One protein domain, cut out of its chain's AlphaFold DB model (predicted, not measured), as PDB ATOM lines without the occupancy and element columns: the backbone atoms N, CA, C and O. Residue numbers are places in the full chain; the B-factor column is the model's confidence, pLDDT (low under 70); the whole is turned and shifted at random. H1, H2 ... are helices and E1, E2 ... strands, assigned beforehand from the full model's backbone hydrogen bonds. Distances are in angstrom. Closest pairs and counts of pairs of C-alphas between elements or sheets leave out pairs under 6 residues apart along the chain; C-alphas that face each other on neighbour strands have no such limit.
ATOM      1  N   SER A  29      11.340 -35.303 -22.272       73.38
ATOM      2  CA  SER A  29      10.554 -34.163 -21.835       73.38
ATOM      3  C   SER A  29      11.289 -32.874 -22.098       73.38
ATOM      4  O   SER A  29      12.514 -32.808 -22.012       73.38
ATOM      5  N   THR A  30      10.506 -31.846 -22.384       68.00
ATOM      6  CA  THR A  30      10.984 -30.484 -22.603       68.00
ATOM      7  C   THR A  30      10.380 -29.506 -21.596       68.00
ATOM      8  O   THR A  30      10.605 -28.301 -21.666       68.00
ATOM      9  N   LYS A  31       9.656 -30.034 -20.596       69.75
ATOM     10  CA  LYS A  31       9.093 -29.298 -19.460       69.75
ATOM     11  C   LYS A  31       9.675 -29.846 -18.154       69.75
ATOM     12  O   LYS A  31      10.043 -31.009 -18.066       69.75
ATOM     13  N   SER A  32       9.738 -29.024 -17.111       72.69
ATOM     14  CA  SER A  32      10.074 -29.513 -15.768       72.69
ATOM     15  C   SER A  32       8.844 -30.187 -15.153       72.69
ATOM     16  O   SER A  32       7.813 -29.533 -15.002       72.69
ATOM     17  N   TYR A  33       8.932 -31.468 -14.789       71.38
ATOM     18  CA  TYR A  33       7.855 -32.228 -14.139       71.38
ATOM     19  C   TYR A  33       8.434 -33.328 -13.234       71.38
ATOM     20  O   TYR A  33       9.564 -33.775 -13.429       71.38
ATOM     21  N   ASP A  34       7.660 -33.754 -12.234       78.00
ATOM     22  CA  ASP A  34       8.025 -34.865 -11.350       78.00
ATOM     23  C   ASP A  34       7.492 -36.184 -11.918       78.00
ATOM     24  O   ASP A  34       6.284 -36.424 -11.918       78.00
ATOM     25  N   PHE A  35       8.386 -37.057 -12.382       72.31
ATOM     26  CA  PHE A  35       8.023 -38.357 -12.954       72.31
ATOM     27  C   PHE A  35       7.458 -39.356 -11.930       72.31
ATOM     28  O   PHE A  35       6.841 -40.351 -12.319       72.31
ATOM     29  N   TYR A  36       7.621 -39.093 -10.629       72.56
ATOM     30  CA  TYR A  36       7.001 -39.862  -9.549       72.56
ATOM     31  C   TYR A  36       5.646 -39.299  -9.113       72.56
ATOM     32  O   TYR A  36       5.004 -39.852  -8.210       72.56
ATOM     33  N   ASN A  37       5.177 -38.220  -9.745       78.81
ATOM     34  CA  ASN A  37       3.861 -37.678  -9.467       78.81
ATOM     35  C   ASN A  37       2.792 -38.716  -9.843       78.81
ATOM     36  O   ASN A  37       2.500 -38.967 -11.010       78.81
ATOM     37  N   LYS A  38       2.140 -39.282  -8.821       78.19
ATOM     38  CA  LYS A  38       1.079 -40.297  -8.963       78.19
ATOM     39  C   LYS A  38      -0.154 -39.807  -9.729       78.19
ATOM     40  O   LYS A  38      -1.049 -40.598 -10.013       78.19
ATOM     41  N   LYS A  39      -0.247 -38.502 -10.001       82.25
ATOM     42  CA  LYS A  39      -1.320 -37.908 -10.802       82.25
ATOM     43  C   LYS A  39      -1.027 -37.943 -12.300       82.25
ATOM     44  O   LYS A  39      -1.963 -37.705 -13.060       82.25
ATOM     45  N   LEU A  40       0.211 -38.235 -12.717       85.69
ATOM     46  CA  LEU A  40       0.543 -38.407 -14.128       85.69
ATOM     47  C   LEU A  40      -0.278 -39.545 -14.730       85.69
ATOM     48  O   LEU A  40      -0.512 -40.578 -14.099       85.69
ATOM     49  N   LYS A  41      -0.717 -39.349 -15.969       88.25
ATOM     50  CA  LYS A  41      -1.480 -40.334 -16.737       88.25
ATOM     51  C   LYS A  41      -0.850 -40.520 -18.105       88.25
ATOM     52  O   LYS A  41      -0.249 -39.597 -18.643       88.25
ATOM     53  N   LEU A  42      -1.034 -41.698 -18.685       88.62
ATOM     54  CA  LEU A  42      -0.743 -41.901 -20.099       88.62
ATOM     55  C   LEU A  42      -1.877 -41.293 -20.932       88.62
ATOM     56  O   LEU A  42      -3.054 -41.507 -20.629       88.62
ATOM     57  N   GLY A  43      -1.513 -40.505 -21.938       88.94
ATOM     58  CA  GLY A  43      -2.421 -39.960 -22.939       88.94
ATOM     59  C   GLY A  43      -2.468 -40.835 -24.191       88.94
ATOM     60  O   GLY A  43      -2.295 -42.054 -24.132       88.94
ATOM     61  N   LYS A  44      -2.717 -40.206 -25.341       91.25
ATOM     62  CA  LYS A  44      -2.727 -40.896 -26.639       91.25
ATOM     63  C   LYS A  44      -1.304 -41.096 -27.168       91.25
ATOM     64  O   LYS A  44      -0.359 -40.439 -26.733       91.25
ATOM     65  N   GLN A  45      -1.167 -41.984 -28.149       93.00
ATOM     66  CA  GLN A  45       0.031 -42.022 -28.981       93.00
ATOM     67  C   GLN A  45       0.060 -40.787 -29.892       93.00
ATOM     68  O   GLN A  45      -0.965 -40.391 -30.455       93.00
ATOM     69  N   VAL A  46       1.239 -40.197 -30.045       92.50
ATOM     70  CA  VAL A  46       1.526 -39.106 -30.976       92.50
ATOM     71  C   VAL A  46       2.600 -39.539 -31.961       92.50
ATOM     72  O   VAL A  46       3.499 -40.316 -31.635       92.50
ATOM     73  N   ILE A  47       2.474 -39.038 -33.186       92.75
ATOM     74  CA  ILE A  47       3.400 -39.299 -34.283       92.75
ATOM     75  C   ILE A  47       3.789 -37.949 -34.870       92.75
ATOM     76  O   ILE A  47       2.922 -37.166 -35.260       92.75
ATOM     77  N   VAL A  48       5.088 -37.689 -34.945       93.12
ATOM     78  CA  VAL A  48       5.659 -36.482 -35.551       93.12
ATOM     79  C   VAL A  48       6.805 -36.850 -36.483       93.12
ATOM     80  O   VAL A  48       7.354 -37.948 -36.416       93.12
ATOM     81  N   TYR A  49       7.163 -35.927 -37.372       92.38
ATOM     82  CA  TYR A  49       8.244 -36.111 -38.334       92.38
ATOM     83  C   TYR A  49       9.290 -35.023 -38.131       92.38
ATOM     84  O   TYR A  49       8.959 -33.834 -38.111       92.38
ATOM     85  N   ARG A  50      10.559 -35.410 -37.997       90.31
ATOM     86  CA  ARG A  50      11.654 -34.436 -37.936       90.31
ATOM     87  C   ARG A  50      11.928 -33.834 -39.314       90.31
ATOM     88  O   ARG A  50      11.905 -34.522 -40.331       90.31
ATOM     89  N   SER A  51      12.252 -32.545 -39.346       88.94
ATOM     90  CA  SER A  51      12.612 -31.817 -40.572       88.94
ATOM     91  C   SER A  51      14.125 -31.850 -40.827       88.94
ATOM     92  O   SER A  51      14.797 -30.823 -40.845       88.94
ATOM     93  N   GLY A  52      14.677 -33.054 -40.997       88.75
ATOM     94  CA  GLY A  52      16.105 -33.282 -41.252       88.75
ATOM     95  C   GLY A  52      16.769 -34.205 -40.229       88.75
ATOM     96  O   GLY A  52      16.125 -34.694 -39.309       88.75
ATOM     97  N   ASN A  53      18.073 -34.445 -40.390       85.06
ATOM     98  CA  ASN A  53      18.818 -35.466 -39.634       85.06
ATOM     99  C   ASN A  53      19.674 -34.896 -38.490       85.06
ATOM    100  O   ASN A  53      20.600 -35.551 -38.018       85.06
ATOM    101  N   THR A  54      19.417 -33.658 -38.064       88.44
ATOM    102  CA  THR A  54      20.165 -33.022 -36.976       88.44
ATOM    103  C   THR A  54      19.526 -33.308 -35.620       88.44
ATOM    104  O   THR A  54      18.315 -33.504 -35.508       88.44
ATOM    105  N   HIS A  55      20.332 -33.243 -34.558       85.56
ATOM    106  CA  HIS A  55      19.825 -33.305 -33.186       85.56
ATOM    107  C   HIS A  55      18.776 -32.209 -32.909       85.56
ATOM    108  O   HIS A  55      17.754 -32.473 -32.287       85.56
ATOM    109  N   SER A  56      18.974 -31.003 -33.455       87.50
ATOM    110  CA  SER A  56      18.004 -29.906 -33.346       87.50
ATOM    111  C   SER A  56      16.661 -30.214 -34.016       87.50
ATOM    112  O   SER A  56      15.621 -29.843 -33.480       87.50
ATOM    113  N   ALA A  57      16.659 -30.917 -35.155       87.75
ATOM    114  CA  ALA A  57      15.430 -31.320 -35.835       87.75
ATOM    115  C   ALA A  57      14.664 -32.387 -35.041       87.75
ATOM    116  O   ALA A  57      13.437 -32.330 -34.976       87.75
ATOM    117  N   HIS A  58      15.382 -33.325 -34.409       87.50
ATOM    118  CA  HIS A  58      14.788 -34.299 -33.491       87.50
ATOM    119  C   HIS A  58      14.157 -33.600 -32.280       87.50
ATOM    120  O   HIS A  58      12.976 -33.797 -32.002       87.50
ATOM    121  N   GLN A  59      14.910 -32.720 -31.612       88.25
ATOM    122  CA  GLN A  59      14.433 -31.989 -30.437       88.25
ATOM    123  C   GLN A  59      13.191 -31.147 -30.754       88.25
ATOM    124  O   GLN A  59      12.192 -31.233 -30.046       88.25
ATOM    125  N   LYS A  60      13.211 -30.421 -31.881       90.50
ATOM    126  CA  LYS A  60      12.065 -29.636 -32.345       90.50
ATOM    127  C   LYS A  60      10.827 -30.503 -32.583       90.50
ATOM    128  O   LYS A  60       9.729 -30.086 -32.242       90.50
ATOM    129  N   ALA A  61      10.980 -31.694 -33.161       91.25
ATOM    130  CA  ALA A  61       9.847 -32.588 -33.381       91.25
ATOM    131  C   ALA A  61       9.227 -33.062 -32.055       91.25
ATOM    132  O   ALA A  61       8.003 -33.092 -31.932       91.25
ATOM    133  N   ILE A  62      10.053 -33.373 -31.049       90.75
ATOM    134  CA  ILE A  62       9.578 -33.704 -29.698       90.75
ATOM    135  C   ILE A  62       8.855 -32.511 -29.057       90.75
ATOM    136  O   ILE A  62       7.772 -32.688 -28.500       90.75
ATOM    137  N   ASP A  63       9.412 -31.304 -29.166       89.62
ATOM    138  CA  ASP A  63       8.775 -30.075 -28.679       89.62
ATOM    139  C   ASP A  63       7.420 -29.833 -29.346       89.62
ATOM    140  O   ASP A  63       6.421 -29.589 -28.665       89.62
ATOM    141  N   ASP A  64       7.369 -29.969 -30.673       89.88
ATOM    142  CA  ASP A  64       6.145 -29.834 -31.454       89.88
ATOM    143  C   ASP A  64       5.101 -30.858 -30.965       89.88
ATOM    144  O   ASP A  64       3.957 -30.480 -30.713       89.88
ATOM    145  N   ALA A  65       5.485 -32.118 -30.727       90.44
ATOM    146  CA  ALA A  65       4.598 -33.156 -30.195       90.44
ATOM    147  C   ALA A  65       4.061 -32.831 -28.788       90.44
ATOM    148  O   ALA A  65       2.858 -32.940 -28.549       90.44
ATOM    149  N   ILE A  66       4.926 -32.396 -27.866       90.06
ATOM    150  CA  ILE A  66       4.544 -32.022 -26.495       90.06
ATOM    151  C   ILE A  66       3.642 -30.776 -26.497       90.06
ATOM    152  O   ILE A  66       2.755 -30.652 -25.656       90.06
ATOM    153  N   SER A  67       3.840 -29.851 -27.438       88.56
ATOM    154  CA  SER A  67       3.073 -28.603 -27.521       88.56
ATOM    155  C   SER A  67       1.639 -28.770 -28.042       88.56
ATOM    156  O   SER A  67       0.795 -27.922 -27.753       88.56
ATOM    157  N   GLN A  68       1.333 -29.864 -28.758       87.44
ATOM    158  CA  GLN A  68      -0.008 -30.129 -29.310       87.44
ATOM    159  C   GLN A  68      -1.086 -30.272 -28.234       87.44
ATOM    160  O   GLN A  68      -2.269 -30.054 -28.500       87.44
ATOM    161  N   ASN A  69      -0.686 -30.646 -27.022       87.44
ATOM    162  CA  ASN A  69      -1.571 -30.776 -25.884       87.44
ATOM    163  C   ASN A  69      -0.945 -30.044 -24.695       87.44
ATOM    164  O   ASN A  69       0.135 -30.389 -24.221       87.44
ATOM    165  N   SER A  70      -1.649 -29.028 -24.189       87.06
ATOM    166  CA  SER A  70      -1.154 -28.180 -23.095       87.06
ATOM    167  C   SER A  70      -0.777 -28.966 -21.828       87.06
ATOM    168  O   SER A  70       0.058 -28.513 -21.043       87.06
ATOM    169  N   CYS A  71      -1.332 -30.171 -21.690       88.38
ATOM    170  CA  CYS A  71      -1.174 -31.083 -20.563       88.38
ATOM    171  C   CYS A  71      -0.073 -32.103 -20.718       88.38
ATOM    172  O   CYS A  71       0.300 -32.753 -19.740       88.38
ATOM    173  N   THR A  72       0.417 -32.278 -21.940       90.69
ATOM    174  CA  THR A  72       1.535 -33.164 -22.197       90.69
ATOM    175  C   THR A  72       2.778 -32.521 -21.602       90.69
ATOM    176  O   THR A  72       3.133 -31.378 -21.912       90.69
ATOM    177  N   VAL A  73       3.411 -33.242 -20.681       89.31
ATOM    178  CA  VAL A  73       4.662 -32.841 -20.023       89.31
ATOM    179  C   VAL A  73       5.857 -33.613 -20.552       89.31
ATOM    180  O   VAL A  73       6.973 -33.109 -20.498       89.31
ATOM    181  N   ALA A  74       5.639 -34.803 -21.100       90.50
ATOM    182  CA  ALA A  74       6.681 -35.630 -21.685       90.50
ATOM    183  C   ALA A  74       6.089 -36.597 -22.713       90.50
ATOM    184  O   ALA A  74       4.872 -36.763 -22.796       90.50
ATOM    185  N   LEU A  75       6.965 -37.273 -23.447       90.62
ATOM    186  CA  LEU A  75       6.655 -38.478 -24.199       90.62
ATOM    187  C   LEU A  75       7.399 -39.650 -23.566       90.62
ATOM    188  O   LEU A  75       8.587 -39.540 -23.283       90.62
ATOM    189  N   THR A  76       6.710 -40.766 -23.362       88.88
ATOM    190  CA  THR A  76       7.323 -42.057 -23.023       88.88
ATOM    191  C   THR A  76       7.251 -42.994 -24.228       88.88
ATOM    192  O   THR A  76       6.543 -42.706 -25.196       88.88
ATOM    193  N   ASN A  77       7.959 -44.124 -24.187       86.94
ATOM    194  CA  ASN A  77       8.013 -45.083 -25.294       86.94
ATOM    195  C   ASN A  77       8.476 -44.473 -26.618       86.94
ATOM    196  O   ASN A  77       8.000 -44.875 -27.682       86.94
ATOM    197  N   VAL A  78       9.391 -43.500 -26.565       88.31
ATOM    198  CA  VAL A  78       9.811 -42.813 -27.783       88.31
ATOM    199  C   VAL A  78      10.589 -43.762 -28.692       88.31
ATOM    200  O   VAL A  78      11.581 -44.367 -28.278       88.31
ATOM    201  N   ARG A  79      10.138 -43.887 -29.942       89.06
ATOM    202  CA  ARG A  79      10.781 -44.669 -31.005       89.06
ATOM    203  C   ARG A  79      10.929 -43.803 -32.241       89.06
ATOM    204  O   ARG A  79       9.989 -43.118 -32.622       89.06
ATOM    205  N   GLU A  80      12.086 -43.869 -32.880       88.19
ATOM    206  CA  GLU A  80      12.337 -43.205 -34.157       88.19
ATOM    207  C   GLU A  80      12.666 -44.253 -35.224       88.19
ATOM    208  O   GLU A  80      13.452 -45.167 -34.967       88.19
ATOM    209  N   ASP A  81      12.062 -44.129 -36.407       90.00
ATOM    210  CA  ASP A  81      12.409 -44.943 -37.572       90.00
ATOM    211  C   ASP A  81      13.414 -44.250 -38.510       90.00
ATOM    212  O   ASP A  81      13.725 -43.063 -38.395       90.00
ATOM    213  N   ASN A  82      13.915 -44.997 -39.497       87.38
ATOM    214  CA  ASN A  82      14.902 -44.493 -40.460       87.38
ATOM    215  C   ASN A  82      14.382 -43.345 -41.347       87.38
ATOM    216  O   ASN A  82      15.186 -42.653 -41.973       87.38
ATOM    217  N   ASN A  83      13.066 -43.121 -41.398       87.62
ATOM    218  CA  ASN A  83      12.441 -42.040 -42.157       87.62
ATOM    219  C   ASN A  83      12.263 -40.771 -41.305       87.62
ATOM    220  O   ASN A  83      11.684 -39.789 -41.775       87.62
ATOM    221  N   GLY A  84      12.748 -40.774 -40.059       86.00
ATOM    222  CA  GLY A  84      12.599 -39.655 -39.135       86.00
ATOM    223  C   GLY A  84      11.183 -39.522 -38.574       86.00
ATOM    224  O   GLY A  84      10.817 -38.444 -38.097       86.00
ATOM    225  N   ARG A  85      10.377 -40.586 -38.642       92.62
ATOM    226  CA  ARG A  85       9.091 -40.659 -37.953       92.62
ATOM    227  C   ARG A  85       9.353 -41.023 -36.501       92.62
ATOM    228  O   ARG A  85       9.945 -42.060 -36.209       92.62
ATOM    229  N   ILE A  86       8.898 -40.160 -35.606       91.19
ATOM    230  CA  ILE A  86       9.032 -40.312 -34.166       91.19
ATOM    231  C   ILE A  86       7.648 -40.621 -33.603       91.19
ATOM    232  O   ILE A  86       6.703 -39.851 -33.783       91.19
ATOM    233  N   GLU A  87       7.536 -41.754 -32.926       91.56
ATOM    234  CA  GLU A  87       6.362 -42.156 -32.164       91.56
ATOM    235  C   GLU A  87       6.638 -42.001 -30.672       91.56
ATOM    236  O   GLU A  87       7.738 -42.300 -30.216       91.56
ATOM    237  N   GLY A  88       5.629 -41.612 -29.903       91.44
ATOM    238  CA  GLY A  88       5.682 -41.644 -28.444       91.44
ATOM    239  C   GLY A  88       4.284 -41.622 -27.842       91.44
ATOM    240  O   GLY A  88       3.314 -41.271 -28.510       91.44
ATOM    241  N   THR A  89       4.168 -41.996 -26.576       91.50
ATOM    242  CA  THR A  89       2.921 -41.890 -25.811       91.50
ATOM    243  C   THR A  89       2.994 -40.666 -24.916       91.50
ATOM    244  O   THR A  89       3.970 -40.491 -24.188       91.50
ATOM    245  N   GLU A  90       1.964 -39.824 -24.952       91.25
ATOM    246  CA  GLU A  90       1.896 -38.646 -24.092       91.25
ATOM    247  C   GLU A  90       1.937 -39.036 -22.610       91.25
ATOM    248  O   GLU A  90       1.238 -39.947 -22.162       91.25
ATOM    249  N   VAL A  91       2.712 -38.288 -21.835       90.00
ATOM    250  CA  VAL A  91       2.621 -38.246 -20.379       90.00
ATOM    251  C   VAL A  91       1.893 -36.963 -20.016       90.00
ATOM    252  O   VAL A  91       2.378 -35.864 -20.282       90.00
ATOM    253  N   ILE A  92       0.713 -37.116 -19.429       88.94
ATOM    254  CA  ILE A  92      -0.227 -36.046 -19.115       88.94
ATOM    255  C   ILE A  92      -0.145 -35.721 -17.629       88.94
ATOM    256  O   ILE A  92      -0.361 -36.604 -16.797       88.94
ATOM    257  N   ASP A  93       0.084 -34.452 -17.295       87.75
ATOM    258  CA  ASP A  93      -0.143 -33.945 -15.942       87.75
ATOM    259  C   ASP A  93      -1.502 -33.223 -15.879       87.75
ATOM    260  O   ASP A  93      -1.613 -32.072 -16.305       87.75
TER     261      ASP A  93
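This is residues 29 to 93 of the 101 residues of an uncharacterized protein of Rodentibacter trehalosifermentans (UniProt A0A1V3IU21). A strongly twisted wall of three long strands, E1, E3 and E2, has a single helix, H1, packed over one face, while no named element covers the other face. Before this two-layer body comes a loop, residues 29 to 40, which leads into E1 near one end of the long axis. The printed part has 65 residues, with three named strands and one named helix in the order E1, H1, E2, E3; the sheet runs E1, E3, E2 and is antiparallel throughout, and the class is mixed, helices and strands. It is compact, with a radius of gyration of the C-alphas of 11.7 A, yet elongated in outline, with spans of 36 by 19 by 18 A.

Residues 29 to 40 hold no named element. E1 is residues 41 to 49, 24.1 A from first to last C-alpha, and begins with C-alpha 41 at (-1.480, -40.334, -16.737). It bends by 54 degrees at residue 44. H1 follows as residues 55 to 67, 18.3 A long, beginning with C-alpha 55 at (19.825, -33.305, -33.186). E2 is residues 72 to 80, 19.0 A long, and bends by 72 degrees at residue 77. E3 is residues 85 to 92, 21.5 A long, and ends with C-alpha 92 at (-0.227, -36.046, -19.115).

In the sheet, E3 is the inner strand, and E1 and E2 are the edge strands. E1 and E3 are antiparallel at 157 degrees between their directions, with N 43 and O 90 at 2.8 A and N 88 and O 46 at 3.0 A, within hydrogen-bond range. E2 and E3 form a hairpin, antiparallel at 150 degrees, with N 76 and O 89 at 2.9 A and N 91 and O 74 at 2.8 A, within that range. H1 is on the sheet, with 52 pairs of C-alphas within 10 A. Its closest C-alphas to E1 are those of Ala 61 and Val 48, 6.1 A apart. To E2 the closest are those of Ile 66 and Thr 72, 5.4 A apart. E1, H1 and E2 form a split strand-helix-strand unit, two strands running the same way with E3 between them in the sheet, and its crossover is right-handed. In H1 every O i to N i+4 pair is within hydrogen-bond range.

The two C-alphas farthest apart are those of Lys 38 and Gly 52, at 36.3 A. The C-alphas of Ser 29 and Asp 93, the first and last printed residues, are 12.2 A apart. The printed part has no cut, and the links E1 to H1, H1 to E2 and E2 to E3 are tight. The mean pLDDT of the printed part is 86.8, and residues 30 to 31 are under 70.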